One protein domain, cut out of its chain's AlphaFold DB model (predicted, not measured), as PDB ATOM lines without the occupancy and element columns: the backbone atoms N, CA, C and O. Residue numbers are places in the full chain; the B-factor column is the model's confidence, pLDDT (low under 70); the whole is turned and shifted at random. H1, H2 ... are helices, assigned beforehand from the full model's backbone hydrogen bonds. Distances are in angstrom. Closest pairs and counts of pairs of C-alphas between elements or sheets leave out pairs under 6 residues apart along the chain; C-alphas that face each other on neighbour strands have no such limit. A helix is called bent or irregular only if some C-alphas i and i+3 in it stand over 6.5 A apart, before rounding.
ATOM      1  N   GLU A 521     198.995 132.692 156.296       78.06
ATOM      2  CA  GLU A 521     198.084 133.562 157.048       78.06
ATOM      3  C   GLU A 521     196.651 133.544 156.471       78.06
ATOM      4  O   GLU A 521     196.440 133.168 155.311       78.06
ATOM      5  N   PRO A 522     195.623 133.999 157.223       76.62
ATOM      6  CA  PRO A 522     194.271 134.159 156.681       76.62
ATOM      7  C   PRO A 522     194.231 135.052 155.429       76.62
ATOM      8  O   PRO A 522     193.441 134.792 154.521       76.62
ATOM      9  N   LEU A 523     195.123 136.049 155.347       80.62
ATOM     10  CA  LEU A 523     195.255 136.931 154.190       80.62
ATOM     11  C   LEU A 523     195.833 136.201 152.961       80.62
ATOM     12  O   LEU A 523     195.353 136.408 151.850       80.62
ATOM     13  N   GLU A 524     196.786 135.279 153.141       84.62
ATOM     14  CA  GLU A 524     197.275 134.424 152.049       84.62
ATOM     15  C   GLU A 524     196.219 133.407 151.597       84.62
ATOM     16  O   GLU A 524     196.063 133.180 150.399       84.62
ATOM     17  N   ARG A 525     195.412 132.853 152.514       85.00
ATOM     18  CA  ARG A 525     194.264 132.001 152.136       85.00
ATOM     19  C   ARG A 525     193.252 132.768 151.287       85.00
ATOM     20  O   ARG A 525     192.796 132.255 150.264       85.00
ATOM     21  N   TYR A 526     192.934 133.997 151.691       86.69
ATOM     22  CA  TYR A 526     192.087 134.903 150.922       86.69
ATOM     23  C   TYR A 526     192.686 135.201 149.539       86.69
ATOM     24  O   TYR A 526     192.008 135.049 148.527       86.69
ATOM     25  N   ARG A 527     193.981 135.516 149.476       85.25
ATOM     26  CA  ARG A 527     194.727 135.762 148.237       85.25
ATOM     27  C   ARG A 527     194.757 134.552 147.291       85.25
ATOM     28  O   ARG A 527     194.632 134.705 146.076       85.25
ATOM     29  N   CYS A 528     194.919 133.339 147.816       87.31
ATOM     30  CA  CYS A 528     194.846 132.116 147.016       87.31
ATOM     31  C   CYS A 528     193.445 131.927 146.421       87.31
ATOM     32  O   CYS A 528     193.329 131.588 145.243       87.31
ATOM     33  N   LEU A 529     192.392 132.214 147.195       88.06
ATOM     34  CA  LEU A 529     191.013 132.215 146.708       88.06
ATOM     35  C   LEU A 529     190.774 133.320 145.661       88.06
ATOM     36  O   LEU A 529     190.178 133.040 144.626       88.06
ATOM     37  N   TRP A 530     191.317 134.526 145.860       87.62
ATOM     38  CA  TRP A 530     191.304 135.629 144.889       87.62
ATOM     39  C   TRP A 530     191.902 135.234 143.538       87.62
ATOM     40  O   TRP A 530     191.274 135.405 142.490       87.62
ATOM     41  N   ASN A 531     193.111 134.673 143.559       86.56
ATOM     42  CA  ASN A 531     193.818 134.263 142.351       86.56
ATOM     43  C   ASN A 531     193.157 133.047 141.676       86.56
ATOM     44  O   ASN A 531     193.154 132.970 140.449       86.56
ATOM     45  N   ALA A 532     192.559 132.127 142.440       87.88
ATOM     46  CA  ALA A 532     191.767 131.029 141.886       87.88
ATOM     47  C   ALA A 532     190.468 131.533 141.229       87.88
ATOM     48  O   ALA A 532     190.185 131.171 140.088       87.88
ATOM     49  N   GLY A 533     189.719 132.408 141.908       87.75
ATOM     50  CA  GLY A 533     188.493 133.018 141.389       87.75
ATOM     51  C   GLY A 533     188.733 133.792 140.096       87.75
ATOM     52  O   GLY A 533     188.027 133.574 139.115       87.75
ATOM     53  N   ASN A 534     189.783 134.620 140.054       86.62
ATOM     54  CA  ASN A 534     190.165 135.347 138.842       86.62
ATOM     55  C   ASN A 534     190.552 134.407 137.694       86.62
ATOM     56  O   ASN A 534     190.030 134.560 136.597       86.62
ATOM     57  N   ARG A 535     191.378 133.376 137.934       88.62
ATOM     58  CA  ARG A 535     191.708 132.376 136.897       88.62
ATOM     59  C   ARG A 535     190.461 131.690 136.326       88.62
ATOM     60  O   ARG A 535     190.379 131.507 135.115       88.62
ATOM     61  N   LEU A 536     189.490 131.343 137.174       89.19
ATOM     62  CA  LEU A 536     188.236 130.709 136.754       89.19
ATOM     63  C   LEU A 536     187.338 131.672 135.959       89.19
ATOM     64  O   LEU A 536     186.798 131.282 134.927       89.19
ATOM     65  N   TYR A 537     187.221 132.931 136.387       88.19
ATOM     66  CA  TYR A 537     186.442 133.958 135.688       88.19
ATOM     67  C   TYR A 537     187.068 134.337 134.333       88.19
ATOM     68  O   TYR A 537     186.379 134.350 133.313       88.19
ATOM     69  N   THR A 538     188.388 134.550 134.279       87.06
ATOM     70  CA  THR A 538     189.119 134.780 133.024       87.06
ATOM     71  C   THR A 538     189.012 133.576 132.086       87.06
ATOM     72  O   THR A 538     188.756 133.760 130.901       87.06
ATOM     73  N   GLY A 539     189.154 132.345 132.593       90.50
ATOM     74  CA  GLY A 539     189.011 131.123 131.789       90.50
ATOM     75  C   GLY A 539     187.602 130.940 131.212       90.50
ATOM     76  O   GLY A 539     187.453 130.545 130.054       90.50
ATOM     77  N   PHE A 540     186.568 131.299 131.980       92.81
ATOM     78  CA  PHE A 540     185.185 131.332 131.506       92.81
ATOM     79  C   PHE A 540     185.007 132.330 130.353       92.81
ATOM     80  O   PHE A 540     184.575 131.934 129.269       92.81
ATOM     81  N   PHE A 541     185.423 133.590 130.514       88.44
ATOM     82  CA  PHE A 541     185.287 134.583 129.440       88.44
ATOM     83  C   PHE A 541     186.167 134.276 128.215       88.44
ATOM     84  O   PHE A 541     185.700 134.408 127.087       88.44
ATOM     85  N   GLN A 542     187.374 133.726 128.394       89.50
ATOM     86  CA  GLN A 542     188.192 133.181 127.294       89.50
ATOM     87  C   GLN A 542     187.563 131.972 126.576       89.50
ATOM     88  O   GLN A 542     188.030 131.592 125.496       89.50
ATOM     89  N   THR A 543     186.552 131.335 127.167       91.00
ATOM     90  CA  THR A 543     185.753 130.293 126.513       91.00
ATOM     91  C   THR A 543     184.611 130.942 125.733       91.00
ATOM     92  O   THR A 543     184.525 130.724 124.527       91.00
ATOM     93  N   VAL A 544     183.840 131.838 126.368       88.88
ATOM     94  CA  VAL A 544     182.764 132.620 125.727       88.88
ATOM     95  C   VAL A 544     183.270 133.336 124.468       88.88
ATOM     96  O   VAL A 544     182.818 133.012 123.374       88.88
ATOM     97  N   PHE A 545     184.285 134.199 124.577       88.25
ATOM     98  CA  PHE A 545     184.819 134.962 123.438       88.25
ATOM     99  C   PHE A 545     185.382 134.075 122.315       88.25
ATOM    100  O   PHE A 545     185.301 134.411 121.131       88.25
ATOM    101  N   ARG A 546     185.955 132.915 122.662       90.31
ATOM    102  CA  ARG A 546     186.479 131.945 121.688       90.31
ATOM    103  C   ARG A 546     185.353 131.305 120.883       90.31
ATOM    104  O   ARG A 546     185.539 131.029 119.700       90.31
ATOM    105  N   GLU A 547     184.204 131.073 121.504       88.00
ATOM    106  CA  GLU A 547     183.033 130.489 120.854       88.00
ATOM    107  C   GLU A 547     182.196 131.544 120.123       88.00
ATOM    108  O   GLU A 547     181.775 131.284 118.999       88.00
ATOM    109  N   GLU A 548     182.095 132.772 120.637       85.94
ATOM    110  CA  GLU A 548     181.570 133.923 119.886       85.94
ATOM    111  C   GLU A 548     182.380 134.152 118.601       85.94
ATOM    112  O   GLU A 548     181.809 134.291 117.519       85.94
ATOM    113  N   LYS A 549     183.719 134.094 118.675       86.94
ATOM    114  CA  LYS A 549     184.584 134.195 117.491       86.94
ATOM    115  C   LYS A 549     184.372 133.032 116.513       86.94
ATOM    116  O   LYS A 549     184.312 133.276 115.311       86.94
ATOM    117  N   LYS A 550     184.212 131.790 116.993       87.19
ATOM    118  CA  LYS A 550     183.849 130.647 116.128       87.19
ATOM    119  C   LYS A 550     182.509 130.871 115.421       87.19
ATOM    120  O   LYS A 550     182.408 130.544 114.247       87.19
ATOM    121  N   LEU A 551     181.510 131.438 116.100       84.88
ATOM    122  CA  LEU A 551     180.171 131.671 115.545       84.88
ATOM    123  C   LEU A 551     180.082 132.896 114.624       84.88
ATOM    124  O   LEU A 551     179.223 132.921 113.751       84.88
ATOM    125  N   ARG A 552     180.988 133.873 114.753       81.19
ATOM    126  CA  ARG A 552     181.161 134.936 113.745       81.19
ATOM    127  C   ARG A 552     181.846 134.436 112.465       81.19
ATOM    128  O   ARG A 552     181.585 134.978 111.401       81.19
ATOM    129  N   ILE A 553     182.723 133.432 112.564       83.88
ATOM    130  CA  ILE A 553     183.451 132.857 111.414       83.88
ATOM    131  C   ILE A 553     182.626 131.760 110.719       83.88
ATOM    132  O   ILE A 553     182.587 131.683 109.495       83.88
ATOM    133  N   GLY A 554     181.959 130.899 111.488       76.06
ATOM    134  CA  GLY A 554     181.064 129.875 110.962       76.06
ATOM    135  C   GLY A 554     179.702 130.466 110.619       76.06
ATOM    136  O   GLY A 554     178.887 130.657 111.517       76.06
ATOM    137  N   LEU A 555     179.430 130.673 109.325       59.25
ATOM    138  CA  LEU A 555     178.224 131.315 108.762       59.25
ATOM    139  C   LEU A 555     176.892 130.543 108.971       59.25
ATOM    140  O   LEU A 555     175.962 130.642 108.176       59.25
ATOM    141  N   ARG A 556     176.787 129.740 110.035       57.31
ATOM    142  CA  ARG A 556     175.574 129.048 110.490       57.31
ATOM    143  C   ARG A 556     175.272 129.450 111.934       57.31
ATOM    144  O   ARG A 556     175.393 128.652 112.865       57.31
ATOM    145  N   ILE A 557     174.862 130.707 112.101       60.69
ATOM    146  CA  ILE A 557     174.258 131.213 113.339       60.69
ATOM    147  C   ILE A 557     172.873 130.568 113.481       60.69
ATOM    148  O   ILE A 557     171.867 131.075 112.994       60.69
ATOM    149  N   GLY A 558     172.843 129.383 114.085       68.31
ATOM    150  CA  GLY A 558     171.619 128.657 114.403       68.31
ATOM    151  C   GLY A 558     171.197 128.863 115.857       68.31
ATOM    152  O   GLY A 558     172.025 129.081 116.739       68.31
ATOM    153  N   ILE A 559     169.905 128.682 116.133       69.31
ATOM    154  CA  ILE A 559     169.363 128.661 117.503       69.31
ATOM    155  C   ILE A 559     170.133 127.697 118.443       69.31
ATOM    156  O   ILE A 559     170.389 128.086 119.587       69.31
ATOM    157  N   PRO A 560     170.581 126.486 118.023       73.75
ATOM    158  CA  PRO A 560     171.319 125.579 118.907       73.75
ATOM    159  C   PRO A 560     172.576 126.201 119.531       73.75
ATOM    160  O   PRO A 560     172.746 126.133 120.750       73.75
ATOM    161  N   SER A 561     173.409 126.875 118.729       73.25
ATOM    162  CA  SER A 561     174.648 127.519 119.183       73.25
ATOM    163  C   SER A 561     174.416 128.729 120.091       73.25
ATOM    164  O   SER A 561     175.329 129.134 120.803       73.25
ATOM    165  N   MET A 562     173.195 129.259 120.136       76.81
ATOM    166  CA  MET A 562     172.829 130.384 120.996       76.81
ATOM    167  C   MET A 562     172.265 129.943 122.352       76.81
ATOM    168  O   MET A 562     172.580 130.538 123.384       76.81
ATOM    169  N   THR A 563     171.561 128.805 122.407       85.25
ATOM    170  CA  THR A 563     171.220 128.168 123.699       85.25
ATOM    171  C   THR A 563     172.456 127.729 124.495       85.25
ATOM    172  O   THR A 563     172.395 127.621 125.721       85.25
ATOM    173  N   HIS A 564     173.583 127.512 123.810       89.19
ATOM    174  CA  HIS A 564     174.874 127.161 124.404       89.19
ATOM    175  C   HIS A 564     175.425 128.271 125.311       89.19
ATOM    176  O   HIS A 564     175.788 127.982 126.448       89.19
ATOM    177  N   PHE A 565     175.387 129.544 124.895       89.94
ATOM    178  CA  PHE A 565     175.812 130.652 125.766       89.94
ATOM    179  C   PHE A 565     174.948 130.779 127.016       89.94
ATOM    180  O   PHE A 565     175.484 130.935 128.110       89.94
ATOM    181  N   VAL A 566     173.626 130.644 126.889       90.81
ATOM    182  CA  VAL A 566     172.733 130.689 128.058       90.81
ATOM    183  C   VAL A 566     173.090 129.577 129.052       90.81
ATOM    184  O   VAL A 566     173.212 129.851 130.243       90.81
ATOM    185  N   ARG A 567     173.367 128.356 128.567       92.12
ATOM    186  CA  ARG A 567     173.846 127.232 129.393       92.12
ATOM    187  C   ARG A 567     175.223 127.480 130.014       92.12
ATOM    188  O   ARG A 567     175.420 127.118 131.168       92.12
ATOM    189  N   LEU A 568     176.158 128.107 129.297       93.38
ATOM    190  CA  LEU A 568     177.470 128.484 129.840       93.38
ATOM    191  C   LEU A 568     177.338 129.501 130.982       93.38
ATOM    192  O   LEU A 568     177.935 129.313 132.041       93.38
ATOM    193  N   PHE A 569     176.543 130.559 130.795       93.38
ATOM    194  CA  PHE A 569     176.318 131.576 131.825       93.38
ATOM    195  C   PHE A 569     175.506 131.037 133.011       93.38
ATOM    196  O   PHE A 569     175.827 131.366 134.149       93.38
ATOM    197  N   ASP A 570     174.496 130.191 132.793       93.69
ATOM    198  CA  ASP A 570     173.771 129.546 133.894       93.69
ATOM    199  C   ASP A 570     174.661 128.552 134.654       93.69
ATOM    200  O   ASP A 570     174.811 128.694 135.865       93.69
ATOM    201  N   GLY A 571     175.376 127.659 133.962       94.81
ATOM    202  CA  GLY A 571     176.309 126.720 134.592       94.81
ATOM    203  C   GLY A 571     177.443 127.414 135.360       94.81
ATOM    204  O   GLY A 571     177.804 126.980 136.454       94.81
ATOM    205  N   PHE A 572     177.976 128.539 134.861       93.62
ATOM    206  CA  PHE A 572     178.946 129.337 135.620       93.62
ATOM    207  C   PHE A 572     178.307 130.029 136.834       93.62
ATOM    208  O   PHE A 572     178.929 130.081 137.896       93.62
ATOM    209  N   ALA A 573     177.065 130.515 136.730       92.69
ATOM    210  CA  ALA A 573     176.336 131.082 137.866       92.69
ATOM    211  C   ALA A 573     176.066 130.027 138.958       92.69
ATOM    212  O   ALA A 573     176.269 130.308 140.141       92.69
ATOM    213  N   GLU A 574     175.693 128.806 138.565       95.25
ATOM    214  CA  GLU A 574     175.438 127.652 139.441       95.25
ATOM    215  C   GLU A 574     176.673 127.224 140.245       95.25
ATOM    216  O   GLU A 574     176.538 126.800 141.394       95.25
ATOM    217  N   THR A 575     177.893 127.432 139.728       94.75
ATOM    218  CA  THR A 575     179.115 127.237 140.536       94.75
ATOM    219  C   THR A 575     179.153 128.118 141.791       94.75
ATOM    220  O   THR A 575     179.944 127.867 142.705       94.75
ATOM    221  N   GLY A 576     178.390 129.216 141.820       93.38
ATOM    222  CA  GLY A 576     178.429 130.216 142.877       93.38
ATOM    223  C   GLY A 576     179.801 130.874 143.063       93.38
ATOM    224  O   GLY A 576     180.039 131.434 144.132       93.38
ATOM    225  N   ILE A 577     180.723 130.795 142.089       90.50
ATOM    226  CA  ILE A 577     182.077 131.373 142.205       90.50
ATOM    227  C   ILE A 577     181.987 132.872 142.491       90.50
ATOM    228  O   ILE A 577     182.528 133.307 143.500       90.50
ATOM    229  N   LEU A 578     181.237 133.643 141.696       89.50
ATOM    230  CA  LEU A 578     181.075 135.091 141.909       89.50
ATOM    231  C   LEU A 578     180.538 135.424 143.308       89.50
ATOM    232  O   LEU A 578     181.112 136.255 144.004       89.50
ATOM    233  N   LYS A 579     179.497 134.718 143.770       92.38
ATOM    234  CA  LYS A 579     178.949 134.905 145.123       92.38
ATOM    235  C   LYS A 579     179.993 134.596 146.202       92.38
ATOM    236  O   LYS A 579     180.179 135.395 147.115       92.38
ATOM    237  N   ARG A 580     180.733 133.489 146.072       92.31
ATOM    238  CA  ARG A 580     181.836 133.139 146.986       92.31
ATOM    239  C   ARG A 580     182.972 134.166 146.948       92.31
ATOM    240  O   ARG A 580     183.550 134.440 147.995       92.31
ATOM    241  N   MET A 581     183.251 134.759 145.788       89.94
ATOM    242  CA  MET A 581     184.275 135.790 145.612       89.94
ATOM    243  C   MET A 581     183.876 137.174 146.137       89.94
ATOM    244  O   MET A 581     184.766 137.927 146.512       89.94
ATOM    245  N   ILE A 582     182.581 137.484 146.241       90.12
ATOM    246  CA  ILE A 582     182.064 138.674 146.943       90.12
ATOM    247  C   ILE A 582     181.989 138.425 148.461       90.12
ATOM    248  O   ILE A 582     182.373 139.271 149.268       90.12
ATOM    249  N   GLU A 583     181.540 137.239 148.883       92.38
ATOM    250  CA  GLU A 583     181.449 136.882 150.303       92.38
ATOM    251  C   GLU A 583     182.817 136.739 150.987       92.38
ATOM    252  O   GLU A 583     182.934 137.027 152.178       92.38
ATOM    253  N   ALA A 584     183.844 136.262 150.278       91.44
ATOM    254  CA  ALA A 584     185.181 136.060 150.833       91.44
ATOM    255  C   ALA A 584     185.838 137.354 151.359       91.44
ATOM    256  O   ALA A 584     186.204 137.362 152.538       91.44
ATOM    257  N   PRO A 585     185.963 138.449 150.579       89.06
ATOM    258  CA  PRO A 585     186.513 139.694 151.095       89.06
ATOM    259  C   PRO A 585     185.623 140.314 152.166       89.06
ATOM    260  O   PRO A 585     186.162 140.773 153.162       89.06
ATOM    261  N   MET A 586     184.288 140.254 152.060       91.25
ATOM    262  CA  MET A 586     183.421 140.737 153.147       91.25
ATOM    263  C   MET A 586     183.651 139.975 154.463       91.25
ATOM    264  O   MET A 586     183.674 140.579 155.533       91.25
ATOM    265  N   LYS A 587     183.896 138.657 154.416       92.56
ATOM    266  CA  LYS A 587     184.259 137.868 155.608       92.56
ATOM    267  C   LYS A 587     185.635 138.250 156.165       92.56
ATOM    268  O   LYS A 587     185.786 138.274 157.382       92.56
ATOM    269  N   VAL A 588     186.605 138.582 155.311       89.56
ATOM    270  CA  VAL A 588     187.931 139.083 155.725       89.56
ATOM    271  C   VAL A 588     187.830 140.491 156.317       89.56
ATOM    272  O   VAL A 588     188.356 140.728 157.398       89.56
ATOM    273  N   PHE A 589     187.087 141.397 155.683       89.31
ATOM    274  CA  PHE A 589     186.818 142.751 156.168       89.31
ATOM    275  C   PHE A 589     186.160 142.723 157.553       89.31
ATOM    276  O   PHE A 589     186.655 143.342 158.490       89.31
ATOM    277  N   ASN A 590     185.122 141.903 157.731       91.56
ATOM    278  CA  ASN A 590     184.461 141.730 159.026       91.56
ATOM    279  C   ASN A 590     185.399 141.143 160.104       91.56
ATOM    280  O   ASN A 590     185.251 141.474 161.277       91.56
ATOM    281  N   GLN A 591     186.386 140.318 159.733       89.94
ATOM    282  CA  GLN A 591     187.415 139.815 160.659       89.94
ATOM    283  C   GLN A 591     188.489 140.862 160.998       89.94
ATOM    284  O   GLN A 591     188.966 140.879 162.129       89.94
ATOM    285  N   LEU A 592     188.851 141.737 160.056       86.06
ATOM    286  CA  LEU A 592     189.772 142.863 160.276       86.06
ATOM    287  C   LEU A 592     189.134 143.962 161.146       86.06
ATOM    288  O   LEU A 592     189.815 144.599 161.953       86.06
ATOM    289  N   MET A 593     187.822 144.166 161.001       85.44
ATOM    290  CA  MET A 593     187.059 145.162 161.754       85.44
ATOM    291  C   MET A 593     186.672 144.696 163.166       85.44
ATOM    292  O   MET A 593     186.529 145.547 164.046       85.44
ATOM    293  N   ASP A 594     186.557 143.384 163.422       92.12
ATOM    294  CA  ASP A 594     186.298 142.830 164.761       92.12
ATOM    295  C   ASP A 594     187.415 143.225 165.756       92.12
ATOM    296  O   ASP A 594     188.551 142.741 165.643       92.12
ATOM    297  N   PRO A 595     187.126 144.049 166.789       89.12
ATOM    298  CA  PRO A 595     188.118 144.443 167.787       89.12
ATOM    299  C   PRO A 595     188.775 143.250 168.493       89.12
ATOM    300  O   PRO A 595     189.934 143.340 168.897       89.12
ATOM    301  N   LYS A 596     188.074 142.113 168.598       92.69
ATOM    302  CA  LYS A 596     188.572 140.884 169.229       92.69
ATOM    303  C   LYS A 596     189.594 140.140 168.371       92.69
ATOM    304  O   LYS A 596     190.215 139.208 168.876       92.69
ATOM    305  N   GLN A 597     189.782 140.511 167.102       86.06
ATOM    306  CA  GLN A 597     190.740 139.857 166.200       86.06
ATOM    307  C   GLN A 597     191.877 140.764 165.730       86.06
ATOM    308  O   GLN A 597     192.859 140.245 165.207       86.06
ATOM    309  N   LYS A 598     191.842 142.068 166.039       80.38
ATOM    310  CA  LYS A 598     192.950 143.005 165.766       80.38
ATOM    311  C   LYS A 598     194.313 142.519 166.285       80.38
ATOM    312  O   LYS A 598     195.312 142.710 165.612       80.38
ATOM    313  N   HIS A 599     194.364 141.821 167.424       82.38
ATOM    314  CA  HIS A 599     195.615 141.258 167.963       82.38
ATOM    315  C   HIS A 599     196.163 140.041 167.188       82.38
ATOM    316  O   HIS A 599     197.306 139.651 167.402       82.38
ATOM    317  N   LYS A 600     195.354 139.406 166.326       80.00
ATOM    318  CA  LYS A 600     195.749 138.239 165.510       80.00
ATOM    319  C   LYS A 600     196.307 138.628 164.146       80.00
ATOM    320  O   LYS A 600     196.854 137.782 163.451       80.00
ATOM    321  N   PHE A 601     196.122 139.887 163.769       76.44
ATOM    322  CA  PHE A 601     196.602 140.471 162.532       76.44
ATOM    323  C   PHE A 601     197.674 141.505 162.900       76.44
ATOM    324  O   PHE A 601     197.324 142.662 163.133       76.44
ATOM    325  N   PRO A 602     198.969 141.130 162.967       66.56
ATOM    326  CA  PRO A 602     200.083 142.044 163.256       66.56
ATOM    327  C   PRO A 602     200.391 142.971 162.059       66.56
ATOM    328  O   PRO A 602     201.539 143.233 161.708       66.56
ATOM    329  N   ILE A 603     199.337 143.458 161.406       73.88
ATOM    330  CA  ILE A 603     199.359 144.318 160.235       73.88
ATOM    331  C   ILE A 603     199.561 145.745 160.742       73.88
ATOM    332  O   ILE A 603     198.618 146.395 161.195       73.88
ATOM    333  N   SER A 604     200.796 146.236 160.645       72.50
ATOM    334  CA  SER A 604     201.181 147.593 161.055       72.50
ATOM    335  C   SER A 604     200.354 148.694 160.383       72.50
ATOM    336  O   SER A 604     200.183 149.759 160.970       72.50
ATOM    337  N   ASN A 605     199.796 148.432 159.195       77.88
ATOM    338  CA  ASN A 605     198.897 149.347 158.497       77.88
ATOM    339  C   ASN A 605     197.540 148.694 158.156       77.88
ATOM    340  O   ASN A 605     197.256 148.345 157.009       77.88
ATOM    341  N   LEU A 606     196.690 148.517 159.176       77.12
ATOM    342  CA  LEU A 606     195.331 147.958 159.045       77.12
ATOM    343  C   LEU A 606     194.493 148.682 157.971       77.12
ATOM    344  O   LEU A 606     193.714 148.040 157.265       77.12
ATOM    345  N   TRP A 607     194.688 149.996 157.817       77.81
ATOM    346  CA  TRP A 607     194.013 150.824 156.814       77.81
ATOM    347  C   TRP A 607     194.372 150.439 155.375       77.81
ATOM    348  O   TRP A 607     193.472 150.326 154.550       77.81
ATOM    349  N   ASP A 608     195.641 150.151 155.065       82.38
ATOM    350  CA  ASP A 608     196.040 149.716 153.716       82.38
ATOM    351  C   ASP A 608     195.375 148.396 153.323       82.38
ATOM    352  O   ASP A 608     194.989 148.206 152.169       82.38
ATOM    353  N   VAL A 609     195.238 147.473 154.278       83.00
ATOM    354  CA  VAL A 609     194.591 146.180 154.034       83.00
ATOM    355  C   VAL A 609     193.075 146.341 153.936       83.00
ATOM    356  O   VAL A 609     192.483 145.753 153.036       83.00
ATOM    357  N   GLY A 610     192.455 147.201 154.753       86.38
ATOM    358  CA  GLY A 610     191.051 147.596 154.592       86.38
ATOM    359  C   GLY A 610     190.768 148.181 153.204       86.38
ATOM    360  O   GLY A 610     189.947 147.639 152.468       86.38
ATOM    361  N   ASN A 611     191.535 149.197 152.796       87.00
ATOM    362  CA  ASN A 611     191.418 149.874 151.498       87.00
ATOM    363  C   ASN A 611     191.666 148.935 150.299       87.00
ATOM    364  O   ASN A 611     191.125 149.151 149.213       87.00
ATOM    365  N   ARG A 612     192.502 147.898 150.460       85.56
ATOM    366  CA  ARG A 612     192.697 146.844 149.445       85.56
ATOM    367  C   ARG A 612     191.505 145.895 149.393       85.56
ATOM    368  O   ARG A 612     190.981 145.674 148.309       85.56
ATOM    369  N   VAL A 613     191.046 145.397 150.543       87.94
ATOM    370  CA  VAL A 613     189.886 144.497 150.628       87.94
ATOM    371  C   VAL A 613     188.608 145.185 150.126       87.94
ATOM    372  O   VAL A 613     187.797 144.540 149.475       87.94
ATOM    373  N   GLU A 614     188.444 146.493 150.335       89.00
ATOM    374  CA  GLU A 614     187.330 147.272 149.776       89.00
ATOM    375  C   GLU A 614     187.386 147.363 148.241       89.00
ATOM    376  O   GLU A 614     186.404 147.059 147.563       89.00
ATOM    377  N   LYS A 615     188.552 147.699 147.667       88.94
ATOM    378  CA  LYS A 615     188.762 147.672 146.206       88.94
ATOM    379  C   LYS A 615     188.498 146.283 145.626       88.94
ATOM    380  O   LYS A 615     187.894 146.168 144.562       88.94
ATOM    381  N   ASP A 616     188.889 145.246 146.355       86.06
ATOM    382  CA  ASP A 616     188.655 143.849 146.012       86.06
ATOM    383  C   ASP A 616     187.151 143.460 146.078       86.06
ATOM    384  O   ASP A 616     186.683 142.699 145.227       86.06
ATOM    385  N   ILE A 617     186.359 144.009 147.018       88.75
ATOM    386  CA  ILE A 617     184.881 143.876 147.043       88.75
ATOM    387  C   ILE A 617     184.274 144.550 145.812       88.75
ATOM    388  O   ILE A 617     183.539 143.908 145.059       88.75
ATOM    389  N   ASN A 618     184.601 145.826 145.597       88.69
ATOM    390  CA  ASN A 618     184.043 146.641 144.516       88.69
ATOM    391  C   ASN A 618     184.372 146.042 143.139       88.69
ATOM    392  O   ASN A 618     183.524 146.010 142.249       88.69
ATOM    393  N   HIS A 619     185.568 145.467 142.986       87.31
ATOM    394  CA  HIS A 619     185.954 144.710 141.801       87.31
ATOM    395  C   HIS A 619     185.033 143.507 141.535       87.31
ATOM    396  O   HIS A 619     184.480 143.401 140.439       87.31
ATOM    397  N   TRP A 620     184.821 142.615 142.512       89.12
ATOM    398  CA  TRP A 620     183.941 141.455 142.303       89.12
ATOM    399  C   TRP A 620     182.469 141.827 142.158       89.12
ATOM    400  O   TRP A 620     181.751 141.140 141.431       89.12
ATOM    401  N   PHE A 621     182.023 142.908 142.801       91.12
ATOM    402  CA  PHE A 621     180.680 143.439 142.596       91.12
ATOM    403  C   PHE A 621     180.497 143.892 141.142       91.12
ATOM    404  O   PHE A 621     179.588 143.412 140.469       91.12
ATOM    405  N   ASN A 622     181.423 144.695 140.607       88.25
ATOM    406  CA  ASN A 622     181.391 145.140 139.210       88.25
ATOM    407  C   ASN A 622     181.476 143.964 138.222       88.25
ATOM    408  O   ASN A 622     180.681 143.894 137.286       88.25
ATOM    409  N   MET A 623     182.357 142.984 138.464       86.81
ATOM    410  CA  MET A 623     182.412 141.744 137.671       86.81
ATOM    411  C   MET A 623     181.083 140.969 137.720       86.81
ATOM    412  O   MET A 623     180.657 140.407 136.713       86.81
ATOM    413  N   HIS A 624     180.386 140.957 138.860       90.69
ATOM    414  CA  HIS A 624     179.069 140.331 138.971       90.69
ATOM    415  C   HIS A 624     177.978 141.108 138.223       90.69
ATOM    416  O   HIS A 624     177.160 140.473 137.559       90.69
ATOM    417  N   VAL A 625     177.986 142.445 138.260       89.88
ATOM    418  CA  VAL A 625     177.061 143.278 137.468       89.88
ATOM    419  C   VAL A 625     177.268 143.033 135.970       89.88
ATOM    420  O   VAL A 625     176.309 142.683 135.287       89.88
ATOM    421  N   VAL A 626     178.508 143.099 135.469       88.56
ATOM    422  CA  VAL A 626     178.854 142.814 134.059       88.56
ATOM    423  C   VAL A 626     178.415 141.401 133.648       88.56
ATOM    424  O   VAL A 626     177.822 141.206 132.585       88.56
ATOM    425  N   PHE A 627     178.655 140.405 134.505       91.81
ATOM    426  CA  PHE A 627     178.246 139.022 134.266       91.81
ATOM    427  C   PHE A 627     176.719 138.851 134.198       91.81
ATOM    428  O   PHE A 627     176.221 138.198 133.280       91.81
ATOM    429  N   GLN A 628     175.969 139.433 135.141       92.00
ATOM    430  CA  GLN A 628     174.505 139.349 135.149       92.00
ATOM    431  C   GLN A 628     173.895 140.149 133.990       92.00
ATOM    432  O   GLN A 628     172.952 139.663 133.373       92.00
ATOM    433  N   ALA A 629     174.461 141.306 133.633       89.62
ATOM    434  CA  ALA A 629     174.040 142.092 132.474       89.62
ATOM    435  C   ALA A 629     174.143 141.271 131.179       89.62
ATOM    436  O   ALA A 629     173.139 141.116 130.483       89.62
ATOM    437  N   ARG A 630     175.297 140.633 130.903       88.31
ATOM    438  CA  ARG A 630     175.422 139.705 129.760       88.31
ATOM    439  C   ARG A 630     174.454 138.525 129.854       88.31
ATOM    440  O   ARG A 630     173.806 138.190 128.868       88.31
ATOM    441  N   ARG A 631     174.333 137.890 131.024       89.88
ATOM    442  CA  ARG A 631     173.449 136.729 131.237       89.88
ATOM    443  C   ARG A 631     171.977 137.059 130.963       89.88
ATOM    444  O   ARG A 631     171.289 136.257 130.338       89.88
ATOM    445  N   THR A 632     171.511 138.229 131.392       88.81
ATOM    446  CA  THR A 632     170.169 138.754 131.097       88.81
ATOM    447  C   THR A 632     170.039 139.134 129.623       88.81
ATOM    448  O   THR A 632     169.042 138.768 129.004       88.81
ATOM    449  N   TRP A 633     171.057 139.770 129.031       88.06
ATOM    450  CA  TRP A 633     171.082 140.126 127.609       88.06
ATOM    451  C   TRP A 633     170.913 138.895 126.707       88.06
ATOM    452  O   TRP A 633     169.965 138.857 125.930       88.06
ATOM    453  N   TYR A 634     171.716 137.834 126.879       87.06
ATOM    454  CA  TYR A 634     171.545 136.591 126.104       87.06
ATOM    455  C   TYR A 634     170.177 135.927 126.341       87.06
ATOM    456  O   TYR A 634     169.647 135.275 125.446       87.06
ATOM    457  N   LYS A 635     169.584 136.060 127.536       87.81
ATOM    458  CA  LYS A 635     168.250 135.497 127.812       87.81
ATOM    459  C   LYS A 635     167.125 136.288 127.143       87.81
ATOM    460  O   LYS A 635     166.194 135.649 126.656       87.81
ATOM    461  N   ARG A 636     167.217 137.622 127.077       84.06
ATOM    462  CA  ARG A 636     166.286 138.470 126.309       84.06
ATOM    463  C   ARG A 636     166.458 138.252 124.808       84.06
ATOM    464  O   ARG A 636     165.521 137.840 124.141       84.06
ATOM    465  N   TYR A 637     167.681 138.410 124.305       82.56
ATOM    466  CA  TYR A 637     168.017 138.340 122.877       82.56
ATOM    467  C   TYR A 637     167.717 136.975 122.219       82.56
ATOM    468  O   TYR A 637     167.549 136.892 121.007       82.56
ATOM    469  N   PHE A 638     167.602 135.896 123.005       80.19
ATOM    470  CA  PHE A 638     167.159 134.577 122.525       80.19
ATOM    471  C   PHE A 638     165.759 134.173 123.013       80.19
ATOM    472  O   PHE A 638     165.478 132.977 123.116       80.19
ATOM    473  N   GLY A 639     164.895 135.142 123.341       75.19
ATOM    474  CA  GLY A 639     163.478 134.915 123.636       75.19
ATOM    475  C   GLY A 639     163.223 133.931 124.781       75.19
ATOM    476  O   GLY A 639     162.256 133.178 124.739       75.19
TER     477      GLY A 639
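Overview. This is residues 521 to 639 of the 662 residues of an uncharacterized protein of Pseudogymnoascus sp. VKM F-4281 (FW-2241) (UniProt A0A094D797). A long, slender bundle of helices forms a rod three columns thick: the long helices H1 and H4 make two columns, and the shorter H2 and H3, one after the other, make the third. H2 and H3 run opposite ways to both long helices, and residues 552 to 558 stick out at one end. The printed part has 119 residues with four named helices, H1, H2, H3 and H4 in chain order, and no named strand: all helix. It is loose, with a radius of gyration of the C-alphas of 18.6 A, and spans 62 by 23 by 19 A.

Along the chain. H1 is residues 522 to 553, 46.6 A long, from C-alpha 522 at (194.271, 134.159, 156.681). H2 is residues 559 to 574, 22.8 A. H3 is residues 577 to 593, 24.4 A; it is neither bent nor irregular, but only just: C-alphas 582 and 585 are 6.2 A apart. H4 is residues 606 to 637, 46.3 A, ending at C-alpha 637 at (168.017, 138.340, 122.877).

Arrangement. In this bundle, helices packed mostly aligned, H1 and H2 form a helical hairpin and touch at a shallow tilt of 4 degrees, H1 with residues 540 to 551 alone; the closest C-alphas, of Val 544 and Phe 565, are 7.2 A apart. H1 touches H3 with residues 523 to 533 alone, closest at the C-alphas of Gly 533 and Met 581, 6.6 A. H2 and H3 meet only through their link. H3 and H4, also a helical hairpin, touch at 21 degrees, a shallow tilt, closest at the C-alphas of Ile 582 and Trp 620, 5.7 A. H2 touches H4 with residues 565 to 570 alone, closest at the C-alphas of Phe 569 and Arg 631, 5.9 A. H1 and H4 are near each other. In H4 every O i to N i+4 pair is within hydrogen-bond range; in H1 27 of 28 are, in H2 10 of 12, in H3 11 of 13.

Size, cuts and confidence. The C-alphas farthest apart, of Leu 555 and His 599, are 62.5 A apart. The printed part has no cut. The link from H3 to H4 is long, 12 residues; the other two are tight. Residues 555 to 559 and residue 602 have pLDDT under 70.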